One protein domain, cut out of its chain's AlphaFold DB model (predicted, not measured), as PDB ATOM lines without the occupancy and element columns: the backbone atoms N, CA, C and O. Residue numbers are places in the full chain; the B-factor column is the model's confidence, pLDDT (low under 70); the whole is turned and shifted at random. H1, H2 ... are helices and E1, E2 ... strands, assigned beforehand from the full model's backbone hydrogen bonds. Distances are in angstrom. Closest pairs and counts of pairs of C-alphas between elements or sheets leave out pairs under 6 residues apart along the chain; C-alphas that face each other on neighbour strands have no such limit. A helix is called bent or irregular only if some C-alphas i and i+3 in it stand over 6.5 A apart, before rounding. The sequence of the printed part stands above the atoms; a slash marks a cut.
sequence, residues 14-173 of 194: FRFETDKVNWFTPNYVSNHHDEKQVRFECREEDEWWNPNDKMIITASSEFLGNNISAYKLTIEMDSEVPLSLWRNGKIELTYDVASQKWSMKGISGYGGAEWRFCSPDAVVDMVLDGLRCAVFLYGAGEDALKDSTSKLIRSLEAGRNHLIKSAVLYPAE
ATOM      1  N   PHE A  14     154.616 150.660 117.968       85.25
ATOM      2  CA  PHE A  14     153.609 151.560 117.408       85.25
ATOM      3  C   PHE A  14     152.880 152.310 118.529       85.25
ATOM      4  O   PHE A  14     152.853 151.855 119.672       85.25
ATOM      5  N   ARG A  15     152.272 153.452 118.200       87.94
ATOM      6  CA  ARG A  15     151.391 154.201 119.102       87.94
ATOM      7  C   ARG A  15     150.157 154.652 118.339       87.94
ATOM      8  O   ARG A  15     150.287 155.133 117.216       87.94
ATOM      9  N   PHE A  16     148.998 154.569 118.970       83.44
ATOM     10  CA  PHE A  16     147.793 155.231 118.488       83.44
ATOM     11  C   PHE A  16     146.956 155.757 119.658       83.44
ATOM     12  O   PHE A  16     147.117 155.327 120.800       83.44
ATOM     13  N   GLU A  17     146.091 156.718 119.367       85.69
ATOM     14  CA  GLU A  17     145.248 157.411 120.338       85.69
ATOM     15  C   GLU A  17     143.860 157.612 119.748       85.69
ATOM     16  O   GLU A  17     143.722 158.208 118.675       85.69
ATOM     17  N   THR A  18     142.848 157.096 120.439       78.50
ATOM     18  CA  THR A  18     141.458 157.180 120.010       78.50
ATOM     19  C   THR A  18     140.604 157.746 121.132       78.50
ATOM     20  O   THR A  18     140.702 157.332 122.285       78.50
ATOM     21  N   ASP A  19     139.781 158.716 120.771       79.19
ATOM     22  CA  ASP A  19     138.732 159.303 121.596       79.19
ATOM     23  C   ASP A  19     137.378 158.605 121.361       79.19
ATOM     24  O   ASP A  19     136.476 158.720 122.177       79.19
ATOM     25  N   LYS A  20     137.238 157.811 120.290       78.44
ATOM     26  CA  LYS A  20     136.018 157.086 119.857       78.44
ATOM     27  C   LYS A  20     135.624 155.890 120.735       78.44
ATOM     28  O   LYS A  20     134.971 154.938 120.296       78.44
ATOM     29  N   VAL A  21     136.073 155.923 121.975       79.69
ATOM     30  CA  VAL A  21     135.831 154.941 123.016       79.69
ATOM     31  C   VAL A  21     135.070 155.637 124.125       79.69
ATOM     32  O   VAL A  21     135.395 156.755 124.504       79.69
ATOM     33  N   ASN A  22     134.039 154.982 124.634       82.75
ATOM     34  CA  ASN A  22     133.242 155.511 125.728       82.75
ATOM     35  C   ASN A  22     133.209 154.476 126.848       82.75
ATOM     36  O   ASN A  22     132.849 153.314 126.608       82.75
ATOM     37  N   TRP A  23     133.562 154.897 128.060       82.38
ATOM     38  CA  TRP A  23     133.420 154.093 129.262       82.38
ATOM     39  C   TRP A  23     132.357 154.696 130.156       82.38
ATOM     40  O   TRP A  23     132.365 155.870 130.506       82.38
ATOM     41  N   PHE A  24     131.438 153.855 130.604       80.88
ATOM     42  CA  PHE A  24     130.397 154.309 131.508       80.88
ATOM     43  C   PHE A  24     130.015 153.224 132.498       80.88
ATOM     44  O   PHE A  24     130.160 152.026 132.250       80.88
ATOM     45  N   THR A  25     129.485 153.662 133.634       76.12
ATOM     46  CA  THR A  25     128.903 152.772 134.639       76.12
ATOM     47  C   THR A  25     127.389 153.006 134.654       76.12
ATOM     48  O   THR A  25     126.948 154.110 134.970       76.12
ATOM     49  N   PRO A  26     126.552 152.011 134.303       68.31
ATOM     50  CA  PRO A  26     125.104 152.211 134.169       68.31
ATOM     51  C   PRO A  26     124.410 152.701 135.441       68.31
ATOM     52  O   PRO A  26     123.368 153.342 135.366       68.31
ATOM     53  N   ASN A  27     124.971 152.371 136.607       66.12
ATOM     54  CA  ASN A  27     124.313 152.595 137.887       66.12
ATOM     55  C   ASN A  27     125.033 153.629 138.776       66.12
ATOM     56  O   ASN A  27     124.575 153.850 139.892       66.12
ATOM     57  N   TYR A  28     126.146 154.242 138.339       58.44
ATOM     58  CA  TYR A  28     126.991 155.123 139.176       58.44
ATOM     59  C   TYR A  28     127.412 154.512 140.541       58.44
ATOM     60  O   TYR A  28     127.899 155.222 141.423       58.44
ATOM     61  N   VAL A  29     127.255 153.194 140.744       54.53
ATOM     62  CA  VAL A  29     127.495 152.521 142.033       54.53
ATOM     63  C   VAL A  29     128.964 152.144 142.157       54.53
ATOM     64  O   VAL A  29     129.373 151.016 141.936       54.53
ATOM     65  N   SER A  30     129.775 153.149 142.441       54.41
ATOM     66  CA  SER A  30     130.570 153.280 143.660       54.41
ATOM     67  C   SER A  30     131.142 152.030 144.377       54.41
ATOM     68  O   SER A  30     131.398 152.094 145.568       54.41
ATOM     69  N   ASN A  31     131.406 150.897 143.734       62.69
ATOM     70  CA  ASN A  31     132.344 149.913 144.282       62.69
ATOM     71  C   ASN A  31     133.726 150.256 143.730       62.69
ATOM     72  O   ASN A  31     133.959 150.120 142.532       62.69
ATOM     73  N   HIS A  32     134.618 150.772 144.580       67.62
ATOM     74  CA  HIS A  32     135.837 151.463 144.140       67.62
ATOM     75  C   HIS A  32     136.842 150.600 143.364       67.62
ATOM     76  O   HIS A  32     137.805 151.140 142.820       67.62
ATOM     77  N   HIS A  33     136.617 149.287 143.288       77.81
ATOM     78  CA  HIS A  33     137.475 148.329 142.598       77.81
ATOM     79  C   HIS A  33     136.721 147.378 141.654       77.81
ATOM     80  O   HIS A  33     137.332 146.447 141.150       77.81
ATOM     81  N   ASP A  34     135.420 147.562 141.395       82.31
ATOM     82  CA  ASP A  34     134.657 146.607 140.575       82.31
ATOM     83  C   ASP A  34     134.718 146.931 139.076       82.31
ATOM     84  O   ASP A  34     133.899 147.681 138.536       82.31
ATOM     85  N   GLU A  35     135.676 146.324 138.374       87.00
ATOM     86  CA  GLU A  35     135.846 146.550 136.939       87.00
ATOM     87  C   GLU A  35     134.696 145.984 136.081       87.00
ATOM     88  O   GLU A  35     134.529 146.421 134.946       87.00
ATOM     89  N   LYS A  36     133.853 145.070 136.595       85.12
ATOM     90  CA  LYS A  36     132.733 144.482 135.822       85.12
ATOM     91  C   LYS A  36     131.583 145.446 135.568       85.12
ATOM     92  O   LYS A  36     130.738 145.175 134.715       85.12
ATOM     93  N   GLN A  37     131.506 146.536 136.325       80.75
ATOM     94  CA  GLN A  37     130.444 147.528 136.161       80.75
ATOM     95  C   GLN A  37     130.747 148.547 135.067       80.75
ATOM     96  O   GLN A  37     129.844 149.271 134.643       80.75
ATOM     97  N   VAL A  38     131.999 148.593 134.613       82.75
ATOM     98  CA  VAL A  38     132.416 149.433 133.498       82.75
ATOM     99  C   VAL A  38     131.973 148.769 132.207       82.75
ATOM    100  O   VAL A  38     132.260 147.601 131.948       82.75
ATOM    101  N   ARG A  39     131.235 149.519 131.397       83.44
ATOM    102  CA  ARG A  39     130.909 149.142 130.027       83.44
ATOM    103  C   ARG A  39     131.811 149.900 129.078       83.44
ATOM    104  O   ARG A  39     132.113 151.061 129.329       83.44
ATOM    105  N   PHE A  40     132.196 149.225 128.005       84.19
ATOM    106  CA  PHE A  40     132.981 149.776 126.915       84.19
ATOM    107  C   PHE A  40     132.130 149.794 125.649       84.19
ATOM    108  O   PHE A  40     131.511 148.785 125.299       84.19
ATOM    109  N   GLU A  41     132.119 150.923 124.950       84.75
ATOM    110  CA  GLU A  41     131.502 151.045 123.634       84.75
ATOM    111  C   GLU A  41     132.451 151.738 122.654       84.75
ATOM    112  O   GLU A  41     133.094 152.731 122.984       84.75
ATOM    113  N   CYS A  42     132.511 151.206 121.431       82.31
ATOM    114  CA  CYS A  42     133.195 151.812 120.292       82.31
ATOM    115  C   CYS A  42     132.131 152.404 119.366       82.31
ATOM    116  O   CYS A  42     131.285 151.647 118.875       82.31
ATOM    117  N   ARG A  43     132.128 153.721 119.132       73.19
ATOM    118  CA  ARG A  43     131.140 154.372 118.250       73.19
ATOM    119  C   ARG A  43     131.794 155.420 117.348       73.19
ATOM    120  O   ARG A  43     132.802 156.023 117.700       73.19
ATOM    121  N   GLU A  44     131.220 155.605 116.163       67.00
ATOM    122  CA  GLU A  44     131.541 156.730 115.275       67.00
ATOM    123  C   GLU A  44     130.849 158.011 115.807       67.00
ATOM    124  O   GLU A  44     129.881 157.899 116.553       67.00
ATOM    125  N   GLU A  45     131.375 159.200 115.486       58.06
ATOM    126  CA  GLU A  45     131.205 160.535 116.132       58.06
ATOM    127  C   GLU A  45     129.795 161.109 116.379       58.06
ATOM    128  O   GLU A  45     129.660 162.237 116.854       58.06
ATOM    129  N   ASP A  46     128.736 160.339 116.168       56.12
ATOM    130  CA  ASP A  46     127.410 160.884 115.883       56.12
ATOM    131  C   ASP A  46     126.423 160.832 117.072       56.12
ATOM    132  O   ASP A  46     125.279 161.275 116.947       56.12
ATOM    133  N   GLU A  47     126.825 160.324 118.242       54.31
ATOM    134  CA  GLU A  47     125.959 160.200 119.429       54.31
ATOM    135  C   GLU A  47     126.535 160.902 120.668       54.31
ATOM    136  O   GLU A  47     127.721 161.193 120.721       54.31
ATOM    137  N   TRP A  48     125.673 161.211 121.651       52.69
ATOM    138  CA  TRP A  48     125.972 161.979 122.873       52.69
ATOM    139  C   TRP A  48     127.262 161.517 123.567       52.69
ATOM    140  O   TRP A  48     127.261 160.578 124.361       52.69
ATOM    141  N   TRP A  49     128.356 162.201 123.247       58.59
ATOM    142  CA  TRP A  49     129.705 161.797 123.606       58.59
ATOM    143  C   TRP A  49     130.183 162.573 124.828       58.59
ATOM    144  O   TRP A  49     129.950 163.778 124.957       58.59
ATOM    145  N   ASN A  50     130.882 161.872 125.713       63.75
ATOM    146  CA  ASN A  50     131.805 162.479 126.651       63.75
ATOM    147  C   ASN A  50     133.197 162.705 126.014       63.75
ATOM    148  O   ASN A  50     133.979 161.759 125.929       63.75
ATOM    149  N   PRO A  51     133.544 163.927 125.571       63.44
ATOM    150  CA  PRO A  51     134.793 164.196 124.843       63.44
ATOM    151  C   PRO A  51     136.068 163.968 125.677       63.44
ATOM    152  O   PRO A  51     137.181 164.122 125.168       63.44
ATOM    153  N   ASN A  52     135.912 163.655 126.963       70.62
ATOM    154  CA  ASN A  52     137.005 163.442 127.899       70.62
ATOM    155  C   ASN A  52     137.503 161.993 127.917       70.62
ATOM    156  O   ASN A  52     138.615 161.763 128.379       70.62
ATOM    157  N   ASP A  53     136.728 161.043 127.388       84.50
ATOM    158  CA  ASP A  53     137.125 159.640 127.345       84.50
ATOM    159  C   ASP A  53     138.143 159.391 126.217       84.50
ATOM    160  O   ASP A  53     137.878 159.639 125.039       84.50
ATOM    161  N   LYS A  54     139.341 158.909 126.573       86.12
ATOM    162  CA  LYS A  54     140.434 158.619 125.633       86.12
ATOM    163  C   LYS A  54     141.167 157.336 125.980       86.12
ATOM    164  O   LYS A  54     141.456 157.057 127.144       86.12
ATOM    165  N   MET A  55     141.548 156.591 124.944       87.81
ATOM    166  CA  MET A  55     142.458 155.452 125.045       87.81
ATOM    167  C   MET A  55     143.716 155.709 124.224       87.81
ATOM    168  O   MET A  55     143.653 155.949 123.014       87.81
ATOM    169  N   ILE A  56     144.873 155.570 124.862       89.31
ATOM    170  CA  ILE A  56     146.175 155.627 124.199       89.31
ATOM    171  C   ILE A  56     146.807 154.248 124.295       89.31
ATOM    172  O   ILE A  56     146.978 153.703 125.383       89.31
ATOM    173  N   ILE A  57     147.182 153.684 123.152       88.31
ATOM    174  CA  ILE A  57     147.803 152.367 123.077       88.31
ATOM    175  C   ILE A  57     149.213 152.520 122.533       88.31
ATOM    176  O   ILE A  57     149.416 153.005 121.420       88.31
ATOM    177  N   THR A  58     150.183 152.058 123.315       91.06
ATOM    178  CA  THR A  58     151.603 152.063 122.965       91.06
ATOM    179  C   THR A  58     152.145 150.642 123.020       91.06
ATOM    180  O   THR A  58     152.159 150.016 124.079       91.06
ATOM    181  N   ALA A  59     152.628 150.136 121.891       89.94
ATOM    182  CA  ALA A  59     153.349 148.875 121.805       89.94
ATOM    183  C   ALA A  59     154.849 149.124 121.632       89.94
ATOM    184  O   ALA A  59     155.267 150.024 120.900       89.94
ATOM    185  N   SER A  60     155.663 148.301 122.282       92.38
ATOM    186  CA  SER A  60     157.121 148.329 122.177       92.38
ATOM    187  C   SER A  60     157.715 146.940 122.390       92.38
ATOM    188  O   SER A  60     157.121 146.095 123.058       92.38
ATOM    189  N   SER A  61     158.896 146.707 121.830       90.38
ATOM    190  CA  SER A  61     159.667 145.478 122.015       90.38
ATOM    191  C   SER A  61     160.907 145.762 122.849       90.38
ATOM    192  O   SER A  61     161.583 146.772 122.652       90.38
ATOM    193  N   GLU A  62     161.229 144.850 123.757       90.38
ATOM    194  CA  GLU A  62     162.492 144.841 124.487       90.38
ATOM    195  C   GLU A  62     163.446 143.839 123.853       90.38
ATOM    196  O   GLU A  62     163.022 142.779 123.393       90.38
ATOM    197  N   PHE A  63     164.736 144.163 123.845       86.19
ATOM    198  CA  PHE A  63     165.759 143.357 123.189       86.19
ATOM    199  C   PHE A  63     166.795 142.858 124.195       86.19
ATOM    200  O   PHE A  63     167.300 143.618 125.023       86.19
ATOM    201  N   LEU A  64     167.179 141.589 124.058       85.81
ATOM    202  CA  LEU A  64     168.355 141.007 124.692       85.81
ATOM    203  C   LEU A  64     169.385 140.697 123.597       85.81
ATOM    204  O   LEU A  64     169.311 139.680 122.903       85.81
ATOM    205  N   GLY A  65     170.338 141.611 123.411       87.81
ATOM    206  CA  GLY A  65     171.223 141.597 122.245       87.81
ATOM    207  C   GLY A  65     170.452 141.951 120.971       87.81
ATOM    208  O   GLY A  65     169.803 142.989 120.923       87.81
ATOM    209  N   ASN A  66     170.506 141.081 119.956       84.12
ATOM    210  CA  ASN A  66     169.810 141.282 118.673       84.12
ATOM    211  C   ASN A  66     168.438 140.588 118.602       84.12
ATOM    212  O   ASN A  66     167.811 140.590 117.546       84.12
ATOM    213  N   ASN A  67     167.992 139.956 119.689       83.00
ATOM    214  CA  ASN A  67     166.739 139.209 119.727       83.00
ATOM    215  C   ASN A  67     165.730 139.924 120.615       83.00
ATOM    216  O   ASN A  67     166.093 140.427 121.679       83.00
ATOM    217  N   ILE A  68     164.465 139.916 120.204       86.00
ATOM    218  CA  ILE A  68     163.376 140.402 121.048       86.00
ATOM    219  C   ILE A  68     163.230 139.453 122.243       86.00
ATOM    220  O   ILE A  68     163.133 138.237 122.080       86.00
ATOM    221  N   SER A  69     163.258 140.017 123.446       89.69
ATOM    222  CA  SER A  69     163.085 139.304 124.712       89.69
ATOM    223  C   SER A  69     161.673 139.443 125.265       89.69
ATOM    224  O   SER A  69     161.177 138.517 125.906       89.69
ATOM    225  N   ALA A  70     161.017 140.575 125.007       91.88
ATOM    226  CA  ALA A  70     159.652 140.814 125.447       91.88
ATOM    227  C   ALA A  70     158.913 141.774 124.514       91.88
ATOM    228  O   ALA A  70     159.529 142.619 123.868       91.88
ATOM    229  N   TYR A  71     157.587 141.675 124.500       92.12
ATOM    230  CA  TYR A  71     156.704 142.678 123.907       92.12
ATOM    231  C   TYR A  71     155.870 143.311 125.008       92.12
ATOM    232  O   TYR A  71     155.280 142.606 125.827       92.12
ATOM    233  N   LYS A  72     155.812 144.638 125.022       94.00
ATOM    234  CA  LYS A  72     155.069 145.435 125.993       94.00
ATOM    235  C   LYS A  72     153.983 146.220 125.286       94.00
ATOM    236  O   LYS A  72     154.266 146.961 124.348       94.00
ATOM    237  N   LEU A  73     152.759 146.081 125.770       94.12
ATOM    238  CA  LEU A  73     151.598 146.845 125.347       94.12
ATOM    239  C   LEU A  73     151.091 147.643 126.547       94.12
ATOM    240  O   LEU A  73     150.695 147.063 127.552       94.12
ATOM    241  N   THR A  74     151.129 148.964 126.448       94.94
ATOM    242  CA  THR A  74     150.614 149.882 127.466       94.94
ATOM    243  C   THR A  74     149.329 150.507 126.952       94.94
ATOM    244  O   THR A  74     149.308 151.026 125.836       94.94
ATOM    245  N   ILE A  75     148.277 150.438 127.758       93.31
ATOM    246  CA  ILE A  75     146.976 151.044 127.503       93.31
ATOM    247  C   ILE A  75     146.768 152.100 128.581       93.31
ATOM    248  O   ILE A  75     146.567 151.756 129.745       93.31
ATOM    249  N   GLU A  76     146.870 153.368 128.205       93.00
ATOM    250  CA  GLU A  76     146.555 154.503 129.072       93.00
ATOM    251  C   GLU A  76     145.104 154.911 128.832       93.00
ATOM    252  O   GLU A  76     144.629 154.916 127.691       93.00
ATOM    253  N   MET A  77     144.401 155.210 129.919       89.06
ATOM    254  CA  MET A  77     142.976 155.511 129.907       89.06
ATOM    255  C   MET A  77     142.758 156.807 130.665       89.06
ATOM    256  O   MET A  77     143.192 156.941 131.811       89.06
ATOM    257  N   ASP A  78     142.078 157.747 130.030       88.56
ATOM    258  CA  ASP A  78     141.553 158.940 130.678       88.56
ATOM    259  C   ASP A  78     140.043 158.880 130.510       88.56
ATOM    260  O   ASP A  78     139.555 158.963 129.390       88.56
ATOM    261  N   SER A  79     139.324 158.596 131.593       85.69
ATOM    262  CA  SER A  79     137.871 158.496 131.582       85.69
ATOM    263  C   SER A  79     137.261 159.161 132.807       85.69
ATOM    264  O   SER A  79     137.856 159.195 133.891       85.69
ATOM    265  N   GLU A  80     136.033 159.654 132.659       80.44
ATOM    266  CA  GLU A  80     135.247 160.177 133.779       80.44
ATOM    267  C   GLU A  80     134.744 159.090 134.741       80.44
ATOM    268  O   GLU A  80     134.280 159.413 135.841       80.44
ATOM    269  N   VAL A  81     134.863 157.804 134.385       82.00
ATOM    270  CA  VAL A  81     134.537 156.692 135.285       82.00
ATOM    271  C   VAL A  81     135.335 156.836 136.593       82.00
ATOM    272  O   VAL A  81     136.565 156.816 136.567       82.00
ATOM    273  N   PRO A  82     134.678 156.933 137.769       78.75
ATOM    274  CA  PRO A  82     135.323 157.281 139.042       78.75
ATOM    275  C   PRO A  82     136.072 156.104 139.697       78.75
ATOM    276  O   PRO A  82     136.089 155.950 140.915       78.75
ATOM    277  N   LEU A  83     136.704 155.261 138.889       82.94
ATOM    278  CA  LEU A  83     137.558 154.152 139.298       82.94
ATOM    279  C   LEU A  83     138.995 154.496 138.911       82.94
ATOM    280  O   LEU A  83     139.265 154.798 137.752       82.94
ATOM    281  N   SER A  84     139.936 154.425 139.853       85.25
ATOM    282  CA  SER A  84     141.279 154.979 139.629       85.25
ATOM    283  C   SER A  84     142.088 154.316 138.510       85.25
ATOM    284  O   SER A  84     143.033 154.934 138.020       85.25
ATOM    285  N   LEU A  85     141.781 153.070 138.141       89.06
ATOM    286  CA  LEU A  85     142.403 152.431 136.979       89.06
ATOM    287  C   LEU A  85     141.971 153.098 135.667       89.06
ATOM    288  O   LEU A  85     142.790 153.253 134.772       89.06
ATOM    289  N   TRP A  86     140.700 153.486 135.560       87.69
ATOM    290  CA  TRP A  86     140.111 154.072 134.351       87.69
ATOM    291  C   TRP A  86     140.288 155.593 134.314       87.69
ATOM    292  O   TRP A  86     140.474 156.180 133.254       87.69
ATOM    293  N   ARG A  87     140.302 156.230 135.488       85.81
ATOM    294  CA  ARG A  87     140.553 157.659 135.650       85.81
ATOM    295  C   ARG A  87     142.051 157.949 135.653       85.81
ATOM    296  O   ARG A  87     142.667 157.973 136.718       85.81
ATOM    297  N   ASN A  88     142.618 158.207 134.475       86.62
ATOM    298  CA  ASN A  88     144.040 158.524 134.263       86.62
ATOM    299  C   ASN A  88     145.012 157.382 134.612       86.62
ATOM    300  O   ASN A  88     146.186 157.626 134.898       86.62
ATOM    301  N   GLY A  89     144.538 156.137 134.654       92.12
ATOM    302  CA  GLY A  89     145.380 154.981 134.948       92.12
ATOM    303  C   GLY A  89     145.941 154.323 133.692       92.12
ATOM    304  O   GLY A  89     145.721 154.757 132.558       92.12
ATOM    305  N   LYS A  90     146.696 153.243 133.901       95.06
ATOM    306  CA  LYS A  90     147.251 152.444 132.806       95.06
ATOM    307  C   LYS A  90     147.259 150.952 133.098       95.06
ATOM    308  O   LYS A  90     147.413 150.519 134.242       95.06
ATOM    309  N   ILE A  91     147.160 150.173 132.029       96.12
ATOM    310  CA  ILE A  91     147.338 148.723 132.017       96.12
ATOM    311  C   ILE A  91     148.582 148.410 131.189       96.12
ATOM    312  O   ILE A  91     148.701 148.837 130.044       96.12
ATOM    313  N   GLU A  92     149.504 147.645 131.758       96.62
ATOM    314  CA  GLU A  92     150.699 147.148 131.081       96.62
ATOM    315  C   GLU A  92     150.567 145.637 130.875       96.62
ATOM    316  O   GLU A  92     150.465 144.868 131.836       96.62
ATOM    317  N   LEU A  93     150.583 145.202 129.616       97.12
ATOM    318  CA  LEU A  93     150.594 143.801 129.216       97.12
ATOM    319  C   LEU A  93     151.980 143.449 128.683       97.12
ATOM    320  O   LEU A  93     152.469 144.091 127.756       97.12
ATOM    321  N   THR A  94     152.619 142.430 129.251       96.12
ATOM    322  CA  THR A  94     153.965 142.003 128.840       96.12
ATOM    323  C   THR A  94     153.953 140.552 128.390       96.12
ATOM    324  O   THR A  94     153.595 139.669 129.170       96.12
ATOM    325  N   TYR A  95     154.367 140.304 127.150       95.31
ATOM    326  CA  TYR A  95     154.658 138.976 126.627       95.31
ATOM    327  C   TYR A  95     156.143 138.681 126.789       95.31
ATOM    328  O   TYR A  95     156.976 139.354 126.184       95.31
ATOM    329  N   ASP A  96     156.471 137.664 127.574       93.38
ATOM    330  CA  ASP A  96     157.836 137.169 127.718       93.38
ATOM    331  C   ASP A  96     158.113 136.087 126.662       93.38
ATOM    332  O   ASP A  96     157.440 135.052 126.622       93.38
ATOM    333  N   VAL A  97     159.106 136.318 125.794       89.62
ATOM    334  CA  VAL A  97     159.400 135.433 124.651       89.62
ATOM    335  C   VAL A  97     159.938 134.076 125.114       89.62
ATOM    336  O   VAL A  97     159.641 133.054 124.495       89.62
ATOM    337  N   ALA A  98     160.694 134.043 126.214       90.00
ATOM    338  CA  ALA A  98     161.320 132.822 126.721       90.00
ATOM    339  C   ALA A  98     160.296 131.832 127.297       90.00
ATOM    340  O   ALA A  98     160.362 130.631 127.031       90.00
ATOM    341  N   SER A  99     159.344 132.329 128.083       92.31
ATOM    342  CA  SER A  99     158.276 131.542 128.698       92.31
ATOM    343  C   SER A  99     157.026 131.431 127.829       92.31
ATOM    344  O   SER A  99     156.166 130.603 128.134       92.31
ATOM    345  N   GLN A 100     156.937 132.238 126.764       89.94
ATOM    346  CA  GLN A 100     155.783 132.368 125.874       89.94
ATOM    347  C   GLN A 100     154.484 132.689 126.624       89.94
ATOM    348  O   GLN A 100     153.418 132.143 126.326       89.94
ATOM    349  N   LYS A 101     154.570 133.551 127.641       93.00
ATOM    350  CA  LYS A 101     153.440 133.894 128.512       93.00
ATOM    351  C   LYS A 101     153.217 135.389 128.571       93.00
ATOM    352  O   LYS A 101     154.156 136.177 128.630       93.00
ATOM    353  N   TRP A 102     151.940 135.741 128.627       95.75
ATOM    354  CA  TRP A 102     151.489 137.087 128.919       95.75
ATOM    355  C   TRP A 102     151.362 137.320 130.424       95.75
ATOM    356  O   TRP A 102     150.984 136.418 131.175       95.75
ATOM    357  N   SER A 103     151.630 138.551 130.840       97.31
ATOM    358  CA  SER A 103     151.382 139.062 132.184       97.31
ATOM    359  C   SER A 103     150.700 140.424 132.127       97.31
ATOM    360  O   SER A 103     150.840 141.133 131.131       97.31
ATOM    361  N   MET A 104     149.952 140.768 133.172       97.81
ATOM    362  CA  MET A 104     149.198 142.014 133.288       97.81
ATOM    363  C   MET A 104     149.541 142.735 134.588       97.81
ATOM    364  O   MET A 104     149.562 142.123 135.657       97.81
ATOM    365  N   LYS A 105     149.726 144.051 134.495       97.00
ATOM    366  CA  LYS A 105     149.886 144.952 135.633       97.00
ATOM    367  C   LYS A 105     148.993 146.177 135.460       97.00
ATOM    368  O   LYS A 105     148.930 146.741 134.373       97.00
ATOM    369  N   GLY A 106     148.327 146.593 136.533       95.06
ATOM    370  CA  GLY A 106     147.560 147.836 136.579       95.06
ATOM    371  C   GLY A 106     148.308 148.905 137.366       95.06
ATOM    372  O   GLY A 106     149.022 148.601 138.326       95.06
ATOM    373  N   ILE A 107     148.161 150.165 136.969       94.69
ATOM    374  CA  ILE A 107     148.749 151.312 137.661       94.69
ATOM    375  C   ILE A 107     147.680 152.402 137.775       94.69
ATOM    376  O   ILE A 107     147.078 152.812 136.785       94.69
ATOM    377  N   SER A 108     147.447 152.835 139.010       90.31
ATOM    378  CA  SER A 108     146.490 153.867 139.401       90.31
ATOM    379  C   SER A 108     146.857 155.232 138.819       90.31
ATOM    380  O   SER A 108     148.017 155.646 138.911       90.31
ATOM    381  N   GLY A 109     145.861 155.968 138.314       81.44
ATOM    382  CA  GLY A 109     146.034 157.367 137.921       81.44
ATOM    383  C   GLY A 109     146.332 158.311 139.090       81.44
ATOM    384  O   GLY A 109     147.035 159.308 138.926       81.44
ATOM    385  N   TYR A 110     145.898 157.972 140.309       77.00
ATOM    386  CA  TYR A 110     146.240 158.726 141.514       77.00
ATOM    387  C   TYR A 110     147.543 158.200 142.120       77.00
ATOM    388  O   TYR A 110     147.575 157.173 142.800       77.00
ATOM    389  N   GLY A 111     148.637 158.916 141.857       75.75
ATOM    390  CA  GLY A 111     149.936 158.682 142.495       75.75
ATOM    391  C   GLY A 111     150.749 157.514 141.929       75.75
ATOM    392  O   GLY A 111     151.795 157.197 142.491       75.75
ATOM    393  N   GLY A 112     150.306 156.878 140.838       83.44
ATOM    394  CA  GLY A 112     151.075 155.836 140.149       83.44
ATOM    395  C   GLY A 112     151.261 154.548 140.956       83.44
ATOM    396  O   GLY A 112     152.167 153.765 140.663       83.44
ATOM    397  N   ALA A 113     150.437 154.331 141.985       89.19
ATOM    398  CA  ALA A 113     150.464 153.110 142.780       89.19
ATOM    399  C   ALA A 113     150.050 151.895 141.936       89.19
ATOM    400  O   ALA A 113     149.275 152.016 140.988       89.19
ATOM    401  N   GLU A 114     150.546 150.709 142.289       92.38
ATOM    402  CA  GLU A 114     150.092 149.471 141.658       92.38
ATOM    403  C   GLU A 114     148.602 149.247 141.946       92.38
ATOM    404  O   GLU A 114     148.177 149.234 143.103       92.38
ATOM    405  N   TRP A 115     147.814 149.083 140.885       92.31
ATOM    406  CA  TRP A 115     146.402 148.732 140.971       92.31
ATOM    407  C   TRP A 115     146.262 147.218 141.074       92.31
ATOM    408  O   TRP A 115     146.845 146.478 140.275       92.31
ATOM    409  N   ARG A 116     145.471 146.760 142.043       93.81
ATOM    410  CA  ARG A 116     145.076 145.353 142.155       93.81
ATOM    411  C   ARG A 116     143.700 145.160 141.529       93.81
ATOM    412  O   ARG A 116     142.926 146.098 141.452       93.81
ATOM    413  N   PHE A 117     143.390 143.956 141.081       92.88
ATOM    414  CA  PHE A 117     142.177 143.680 140.318       92.88
ATOM    415  C   PHE A 117     141.153 142.918 141.155       92.88
ATOM    416  O   PHE A 117     141.512 142.000 141.897       92.88
ATOM    417  N   CYS A 118     139.875 143.242 140.981       91.56
ATOM    418  CA  CYS A 118     138.774 142.396 141.446       91.56
ATOM    419  C   CYS A 118     138.229 141.512 140.325       91.56
ATOM    420  O   CYS A 118     137.846 140.363 140.552       91.56
ATOM    421  N   SER A 119     138.249 142.036 139.103       92.06
ATOM    422  CA  SER A 119     137.775 141.383 137.891       92.06
ATOM    423  C   SER A 119     138.782 141.566 136.751       92.06
ATOM    424  O   SER A 119     138.516 142.282 135.782       92.06
ATOM    425  N   PRO A 120     139.962 140.917 136.830       94.69
ATOM    426  CA  PRO A 120     140.973 141.005 135.775       94.69
ATOM    427  C   PRO A 120     140.470 140.476 134.423       94.69
ATOM    428  O   PRO A 120     140.970 140.882 133.380       94.69
ATOM    429  N   ASP A 121     139.482 139.580 134.422       95.19
ATOM    430  CA  ASP A 121     138.815 139.092 133.219       95.19
ATOM    431  C   ASP A 121     138.085 140.212 132.469       95.19
ATOM    432  O   ASP A 121     138.266 140.339 131.259       95.19
ATOM    433  N   ALA A 122     137.347 141.063 133.188       91.94
ATOM    434  CA  ALA A 122     136.656 142.211 132.605       91.94
ATOM    435  C   ALA A 122     137.645 143.222 132.009       91.94
ATOM    436  O   ALA A 122     137.418 143.746 130.921       91.94
ATOM    437  N   VAL A 123     138.777 143.449 132.685       92.69
ATOM    438  CA  VAL A 123     139.849 144.318 132.179       92.69
ATOM    439  C   VAL A 123     140.438 143.782 130.875       92.69
ATOM    440  O   VAL A 123     140.610 144.542 129.925       92.69
ATOM    441  N   VAL A 124     140.725 142.478 130.804       94.94
ATOM    442  CA  VAL A 124     141.248 141.863 129.574       94.94
ATOM    443  C   VAL A 124     140.245 141.991 128.429       94.94
ATOM    444  O   VAL A 124     140.643 142.345 127.321       94.94
ATOM    445  N   ASP A 125     138.961 141.740 128.687       92.94
ATOM    446  CA  ASP A 125     137.920 141.850 127.663       92.94
ATOM    447  C   ASP A 125     137.803 143.301 127.150       92.94
ATOM    448  O   ASP A 125     137.801 143.519 125.939       92.94
ATOM    449  N   MET A 126     137.862 144.297 128.043       89.06
ATOM    450  CA  MET A 126     137.876 145.718 127.667       89.06
ATOM    451  C   MET A 126     139.109 146.116 126.847       89.06
ATOM    452  O   MET A 126     138.979 146.842 125.864       89.06
ATOM    453  N   VAL A 127     140.305 145.630 127.196       90.75
ATOM    454  CA  VAL A 127     141.513 145.893 126.393       90.75
ATOM    455  C   VAL A 127     141.379 145.290 124.993       90.75
ATOM    456  O   VAL A 127     141.741 145.935 124.007       90.75
ATOM    457  N   LEU A 128     140.853 144.067 124.883       92.19
ATOM    458  CA  LEU A 128     140.613 143.424 123.591       92.19
ATOM    459  C   LEU A 128     139.603 144.215 122.751       92.19
ATOM    460  O   LEU A 128     139.838 144.420 121.560       92.19
ATOM    461  N   ASP A 129     138.521 144.694 123.359       88.19
ATOM    462  CA  ASP A 129     137.519 145.509 122.671       88.19
ATOM    463  C   ASP A 129     138.074 146.877 122.250       88.19
ATOM    464  O   ASP A 129     137.841 147.304 121.118       88.19
ATOM    465  N   GLY A 130     138.913 147.505 123.077       84.31
ATOM    466  CA  GLY A 130     139.665 148.710 122.723       84.31
ATOM    467  C   GLY A 130     140.575 148.508 121.509       84.31
ATOM    468  O   GLY A 130     140.555 149.295 120.560       84.31
ATOM    469  N   LEU A 131     141.348 147.421 121.483       87.31
ATOM    470  CA  LEU A 131     142.211 147.088 120.344       87.31
ATOM    471  C   LEU A 131     141.403 146.815 119.068       87.31
ATOM    472  O   LEU A 131     141.808 147.228 117.979       87.31
ATOM    473  N   ARG A 132     140.252 146.138 119.178       88.00
ATOM    474  CA  ARG A 132     139.338 145.911 118.044       88.00
ATOM    475  C   ARG A 132     138.742 147.222 117.538       88.00
ATOM    476  O   ARG A 132     138.673 147.414 116.326       88.00
ATOM    477  N   CYS A 133     138.375 148.121 118.448       82.62
ATOM    478  CA  CYS A 133     137.892 149.459 118.122       82.62
ATOM    479  C   CYS A 133     138.937 150.232 117.309       82.62
ATOM    480  O   CYS A 133     138.638 150.745 116.234       82.62
ATOM    481  N   ALA A 134     140.198 150.200 117.739       77.25
ATOM    482  CA  ALA A 134     141.293 150.793 116.987       77.25
ATOM    483  C   ALA A 134     141.438 150.188 115.579       77.25
ATOM    484  O   ALA A 134     141.506 150.916 114.592       77.25
ATOM    485  N   VAL A 135     141.426 148.859 115.450       79.25
ATOM    486  CA  VAL A 135     141.477 148.182 114.137       79.25
ATOM    487  C   VAL A 135     140.333 148.613 113.216       79.25
ATOM    488  O   VAL A 135     140.546 148.745 112.008       79.25
ATOM    489  N   PHE A 136     139.133 148.804 113.769       75.69
ATOM    490  CA  PHE A 136     137.952 149.244 113.033       75.69
ATOM    491  C   PHE A 136     138.085 150.705 112.573       75.69
ATOM    492  O   PHE A 136     137.906 150.993 111.392       75.69
ATOM    493  N   LEU A 137     138.486 151.604 113.473       70.88
ATOM    494  CA  LEU A 137     138.507 153.052 113.247       70.88
ATOM    495  C   LEU A 137     139.732 153.561 112.480       70.88
ATOM    496  O   LEU A 137     139.608 154.485 111.682       70.88
ATOM    497  N   TYR A 138     140.906 152.945 112.653       65.69
ATOM    498  CA  TYR A 138     142.089 153.225 111.819       65.69
ATOM    499  C   TYR A 138     142.027 152.525 110.453       65.69
ATOM    500  O   TYR A 138     143.006 152.512 109.699       65.69
ATOM    501  N   GLY A 139     140.869 151.952 110.112       51.62
ATOM    502  CA  GLY A 139     140.564 151.288 108.853       51.62
ATOM    503  C   GLY A 139     140.480 152.228 107.649       51.62
ATOM    504  O   GLY A 139     139.456 152.256 106.980       51.62
ATOM    505  N   ALA A 140     141.563 152.950 107.345       40.84
ATOM    506  CA  ALA A 140     141.847 153.505 106.015       40.84
ATOM    507  C   ALA A 140     143.343 153.827 105.756       40.84
ATOM    508  O   ALA A 140     143.664 154.276 104.658       40.84
ATOM    509  N   GLY A 141     144.259 153.628 106.721       52.75
ATOM    510  CA  GLY A 141     145.614 154.211 106.649       52.75
ATOM    511  C   GLY A 141     146.797 153.258 106.437       52.75
ATOM    512  O   GLY A 141     147.599 153.494 105.540       52.75
ATOM    513  N   GLU A 142     146.953 152.203 107.247       70.38
ATOM    514  CA  GLU A 142     148.181 151.383 107.235       70.38
ATOM    515  C   GLU A 142     147.908 149.888 107.474       70.38
ATOM    516  O   GLU A 142     147.678 149.444 108.604       70.38
ATOM    517  N   ASP A 143     147.997 149.082 106.410       81.19
ATOM    518  CA  ASP A 143     147.796 147.623 106.454       81.19
ATOM    519  C   ASP A 143     148.705 146.921 107.482       81.19
ATOM    520  O   ASP A 143     148.286 145.968 108.139       81.19
ATOM    521  N   ALA A 144     149.931 147.421 107.671       82.12
ATOM    522  CA  ALA A 144     150.903 146.858 108.608       82.12
ATOM    523  C   ALA A 144     150.501 147.042 110.082       82.12
ATOM    524  O   ALA A 144     150.680 146.126 110.891       82.12
ATOM    525  N   LEU A 145     149.936 148.203 110.436       82.19
ATOM    526  CA  LEU A 145     149.427 148.465 111.783       82.19
ATOM    527  C   LEU A 145     148.196 147.603 112.058       82.19
ATOM    528  O   LEU A 145     148.108 146.958 113.100       82.19
ATOM    529  N   LYS A 146     147.277 147.525 111.091       83.94
ATOM    530  CA  LYS A 146     146.080 146.686 111.188       83.94
ATOM    531  C   LYS A 146     146.426 145.210 111.392       83.94
ATOM    532  O   LYS A 146     145.852 144.558 112.269       83.94
ATOM    533  N   ASP A 147     147.364 144.685 110.608       85.88
ATOM    534  CA  ASP A 147     147.836 143.303 110.729       85.88
ATOM    535  C   ASP A 147     148.533 143.055 112.076       85.88
ATOM    536  O   ASP A 147     148.200 142.095 112.776       85.88
ATOM    537  N   SER A 148     149.416 143.965 112.499       86.12
ATOM    538  CA  SER A 148     150.103 143.889 113.797       86.12
ATOM    539  C   SER A 148     149.130 143.884 114.972       86.12
ATOM    540  O   SER A 148     149.210 143.009 115.836       86.12
ATOM    541  N   THR A 149     148.157 144.795 114.987       86.38
ATOM    542  CA  THR A 149     147.129 144.839 116.035       86.38
ATOM    543  C   THR A 149     146.252 143.585 116.004       86.38
ATOM    544  O   THR A 149     145.957 143.016 117.052       86.38
ATOM    545  N   SER A 150     145.911 143.066 114.820       87.38
ATOM    546  CA  SER A 150     145.149 141.811 114.685       87.38
ATOM    547  C   SER A 150     145.923 140.584 115.189       87.38
ATOM    548  O   SER A 150     145.335 139.642 115.726       87.38
ATOM    549  N   LYS A 151     147.248 140.549 115.017       88.19
ATOM    550  CA  LYS A 151     148.125 139.518 115.600       88.19
ATOM    551  C   LYS A 151     148.207 139.650 117.122       88.19
ATOM    552  O   LYS A 151     148.092 138.640 117.816       88.19
ATOM    553  N   LEU A 152     148.323 140.872 117.644       89.19
ATOM    554  CA  LEU A 152     148.303 141.126 119.087       89.19
ATOM    555  C   LEU A 152     146.994 140.678 119.732       89.19
ATOM    556  O   LEU A 152     147.048 139.957 120.721       89.19
ATOM    557  N   ILE A 153     145.839 141.021 119.149       91.44
ATOM    558  CA  ILE A 153     144.520 140.572 119.629       91.44
ATOM    559  C   ILE A 153     144.488 139.044 119.743       91.44
ATOM    560  O   ILE A 153     144.206 138.517 120.816       91.44
ATOM    561  N   ARG A 154     144.871 138.324 118.679       91.81
ATOM    562  CA  ARG A 154     144.913 136.849 118.679       91.81
ATOM    563  C   ARG A 154     145.850 136.285 119.751       91.81
ATOM    564  O   ARG A 154     145.515 135.309 120.418       91.81
ATOM    565  N   SER A 155     147.019 136.898 119.933       92.50
ATOM    566  CA  SER A 155     147.979 136.475 120.956       92.50
ATOM    567  C   SER A 155     147.468 136.722 122.379       92.50
ATOM    568  O   SER A 155     147.644 135.872 123.254       92.50
ATOM    569  N   LEU A 156     146.800 137.852 122.619       93.94
ATOM    570  CA  LEU A 156     146.187 138.185 123.904       93.94
ATOM    571  C   LEU A 156     145.013 137.252 124.229       93.94
ATOM    572  O   LEU A 156     144.917 136.773 125.357       93.94
ATOM    573  N   GLU A 157     144.174 136.923 123.244       94.81
ATOM    574  CA  GLU A 157     143.095 135.935 123.380       94.81
ATOM    575  C   GLU A 157     143.645 134.554 123.765       94.81
ATOM    576  O   GLU A 157     143.183 133.947 124.735       94.81
ATOM    577  N   ALA A 158     144.688 134.080 123.073       92.81
ATOM    578  CA  ALA A 158     145.373 132.833 123.415       92.81
ATOM    579  C   ALA A 158     146.027 132.893 124.813       92.81
ATOM    580  O   ALA A 158     146.057 131.903 125.549       92.81
ATOM    581  N   GLY A 159     146.519 134.072 125.202       94.19
ATOM    582  CA  GLY A 159     147.150 134.366 126.485       94.19
ATOM    583  C   GLY A 159     146.202 134.681 127.642       94.19
ATOM    584  O   GLY A 159     146.684 134.847 128.766       94.19
ATOM    585  N   ARG A 160     144.880 134.741 127.420       96.00
ATOM    586  CA  ARG A 160     143.890 135.267 128.384       96.00
ATOM    587  C   ARG A 160     144.012 134.652 129.776       96.00
ATOM    588  O   ARG A 160     144.015 135.357 130.782       96.00
ATOM    589  N   ASN A 161     144.186 133.334 129.850       96.19
ATOM    590  CA  ASN A 161     144.325 132.635 131.131       96.19
ATOM    591  C   ASN A 161     145.612 133.004 131.884       96.19
ATOM    592  O   ASN A 161     145.621 132.986 133.113       96.19
ATOM    593  N   HIS A 162     146.701 133.307 131.174       97.00
ATOM    594  CA  HIS A 162     147.950 133.748 131.794       97.00
ATOM    595  C   HIS A 162     147.850 135.189 132.291       97.00
ATOM    596  O   HIS A 162     148.245 135.443 133.427       97.00
ATOM    597  N   LEU A 163     147.226 136.076 131.509       97.12
ATOM    598  CA  LEU A 163     146.915 137.448 131.920       97.12
ATOM    599  C   LEU A 163     146.136 137.468 133.238       97.12
ATOM    600  O   LEU A 163     146.608 138.030 134.226       97.12
ATOM    601  N   ILE A 164     145.008 136.753 133.288       96.81
ATOM    602  CA  ILE A 164     144.145 136.680 134.476       96.81
ATOM    603  C   ILE A 164     144.897 136.115 135.685       96.81
ATOM    604  O   ILE A 164     144.801 136.661 136.777       96.81
ATOM    605  N   LYS A 165     145.674 135.038 135.505       96.81
ATOM    606  CA  LYS A 165     146.435 134.417 136.605       96.81
ATOM    607  C   LYS A 165     147.600 135.267 137.105       96.81
ATOM    608  O   LYS A 165     148.030 135.075 138.236       96.81
ATOM    609  N   SER A 166     148.153 136.126 136.254       97.12
ATOM    610  CA  SER A 166     149.269 137.007 136.612       97.12
ATOM    611  C   SER A 166     148.832 138.272 137.349       97.12
ATOM    612  O   SER A 166     149.661 138.906 137.993       97.12
ATOM    613  N   ALA A 167     147.550 138.632 137.244       96.12
ATOM    614  CA  ALA A 167     147.001 139.831 137.847       96.12
ATOM    615  C   ALA A 167     147.122 139.782 139.377       96.12
ATOM    616  O   ALA A 167     146.765 138.789 140.013       96.12
ATOM    617  N   VAL A 168     147.594 140.874 139.977       94.44
ATOM    618  CA  VAL A 168     147.608 141.026 141.436       94.44
ATOM    619  C   VAL A 168     146.190 141.335 141.895       94.44
ATOM    620  O   VAL A 168     145.603 142.302 141.425       94.44
ATOM    621  N   LEU A 169     145.626 140.530 142.793       93.44
ATOM    622  CA  LEU A 169     144.224 140.657 143.202       93.44
ATOM    623  C   LEU A 169     144.068 141.407 144.525       93.44
ATOM    624  O   LEU A 169     144.931 141.326 145.407       93.44
ATOM    625  N   TYR A 170     142.947 142.109 144.679       89.06
ATOM    626  CA  TYR A 170     142.498 142.547 145.999       89.06
ATOM    627  C   TYR A 170     142.030 141.345 146.840       89.06
ATOM    628  O   TYR A 170     141.628 140.313 146.290       89.06
ATOM    629  N   PRO A 171     142.060 141.454 148.180       86.12
ATOM    630  CA  PRO A 171     141.275 140.584 149.048       86.12
ATOM    631  C   PRO A 171     139.804 140.565 148.609       86.12
ATOM    632  O   PRO A 171     139.252 141.593 148.224       86.12
ATOM    633  N   ALA A 172     139.156 139.401 148.680       79.81
ATOM    634  CA  ALA A 172     137.783 139.246 148.193       79.81
ATOM    635  C   ALA A 172     136.789 140.197 148.888       79.81
ATOM    636  O   ALA A 172     135.847 140.661 148.248       79.81
ATOM    637  N   GLU A 173     137.008 140.520 150.169       78.31
ATOM    638  CA  GLU A 173     136.196 141.503 150.894       78.31
ATOM    639  C   GLU A 173     136.258 142.914 150.287       78.31
ATOM    640  O   GLU A 173     135.220 143.566 150.179       78.31
TER     641      GLU A 173
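What this domain is: This is residues 14 to 173 of the 194 residues of an uncharacterized protein of Deltaproteobacteria bacterium (UniProt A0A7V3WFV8). A twisted sheet of five strands has two helices, H1 and H2, side by side across one face, with no named helix on the other; a small hairpin, E2 and E3, stands beside H1 at one end of the strands. The 160 printed residues run E1 E2 E3 E4 E5 E6 E7 H1 H2, class mixed. The large sheet, E1 - E4 - E5 - E6 - E7, is antiparallel. The whole is compact, radius of gyration of the C-alphas 15.7 A, spanning 49 by 43 by 27 A.

Where its parts are: E1, residues 14 to 18, begins at C-alpha 14 (153.609, 151.560, 117.408) and runs on into E2, residues 21 to 24, at 56 degrees. E3 is residues 39 to 42. E4, residues 54 to 64, is 33.0 A long; E5, 67 to 78, 33.8 A; E6, 87 to 96, 28.0 A; E7, 101 to 107, 20.2 A. H1, residues 120 to 137, is 25.7 A long. H2, residues 143 to 166, is 32.0 A long and ends at C-alpha 166 (149.269, 137.007, 136.612).

How they stand to each other: E4 to E7 form a meander, each strand the antiparallel neighbour of the one before: N 58 and O 74 are 2.9 A apart, N 73 and O 93 2.8 A, N 92 and O 105 2.8 A. E1 is antiparallel to E4, N 16 to O 57 2.9 A. H1 and H2 are on the same face, across the strands, at heights over the sheet of 9.7 A and 8.2 A. They touch, a helical hairpin, opposite ways at a shallow tilt of 4 degrees; their closest C-alphas, Pro 120 and Ile 164, are 5.5 A apart. In the hairpin E2 and E3, N 22 and O 41 are 2.9 A apart. The closest C-alphas of E3 and H1, Cys 42 and Cys 133, are 5.7 A apart. H2 is irregular, C-alphas 158 and 161 being 7.8 A apart, with a kink of 65 degrees near residue 159. Every O i to N i+4 pair in H1 is within hydrogen-bond range, and 18 of 20 in H2.

The domain as a whole: The C-alphas of Asn 27 and Asn 66, the two farthest apart, are 50.7 A apart. The printed part has no cut. The links E2 to E3, E3 to E4 and E7 to H1 are long. The pLDDT is under 70 at residues 26 to 32, 44 to 51 and 138 to 141.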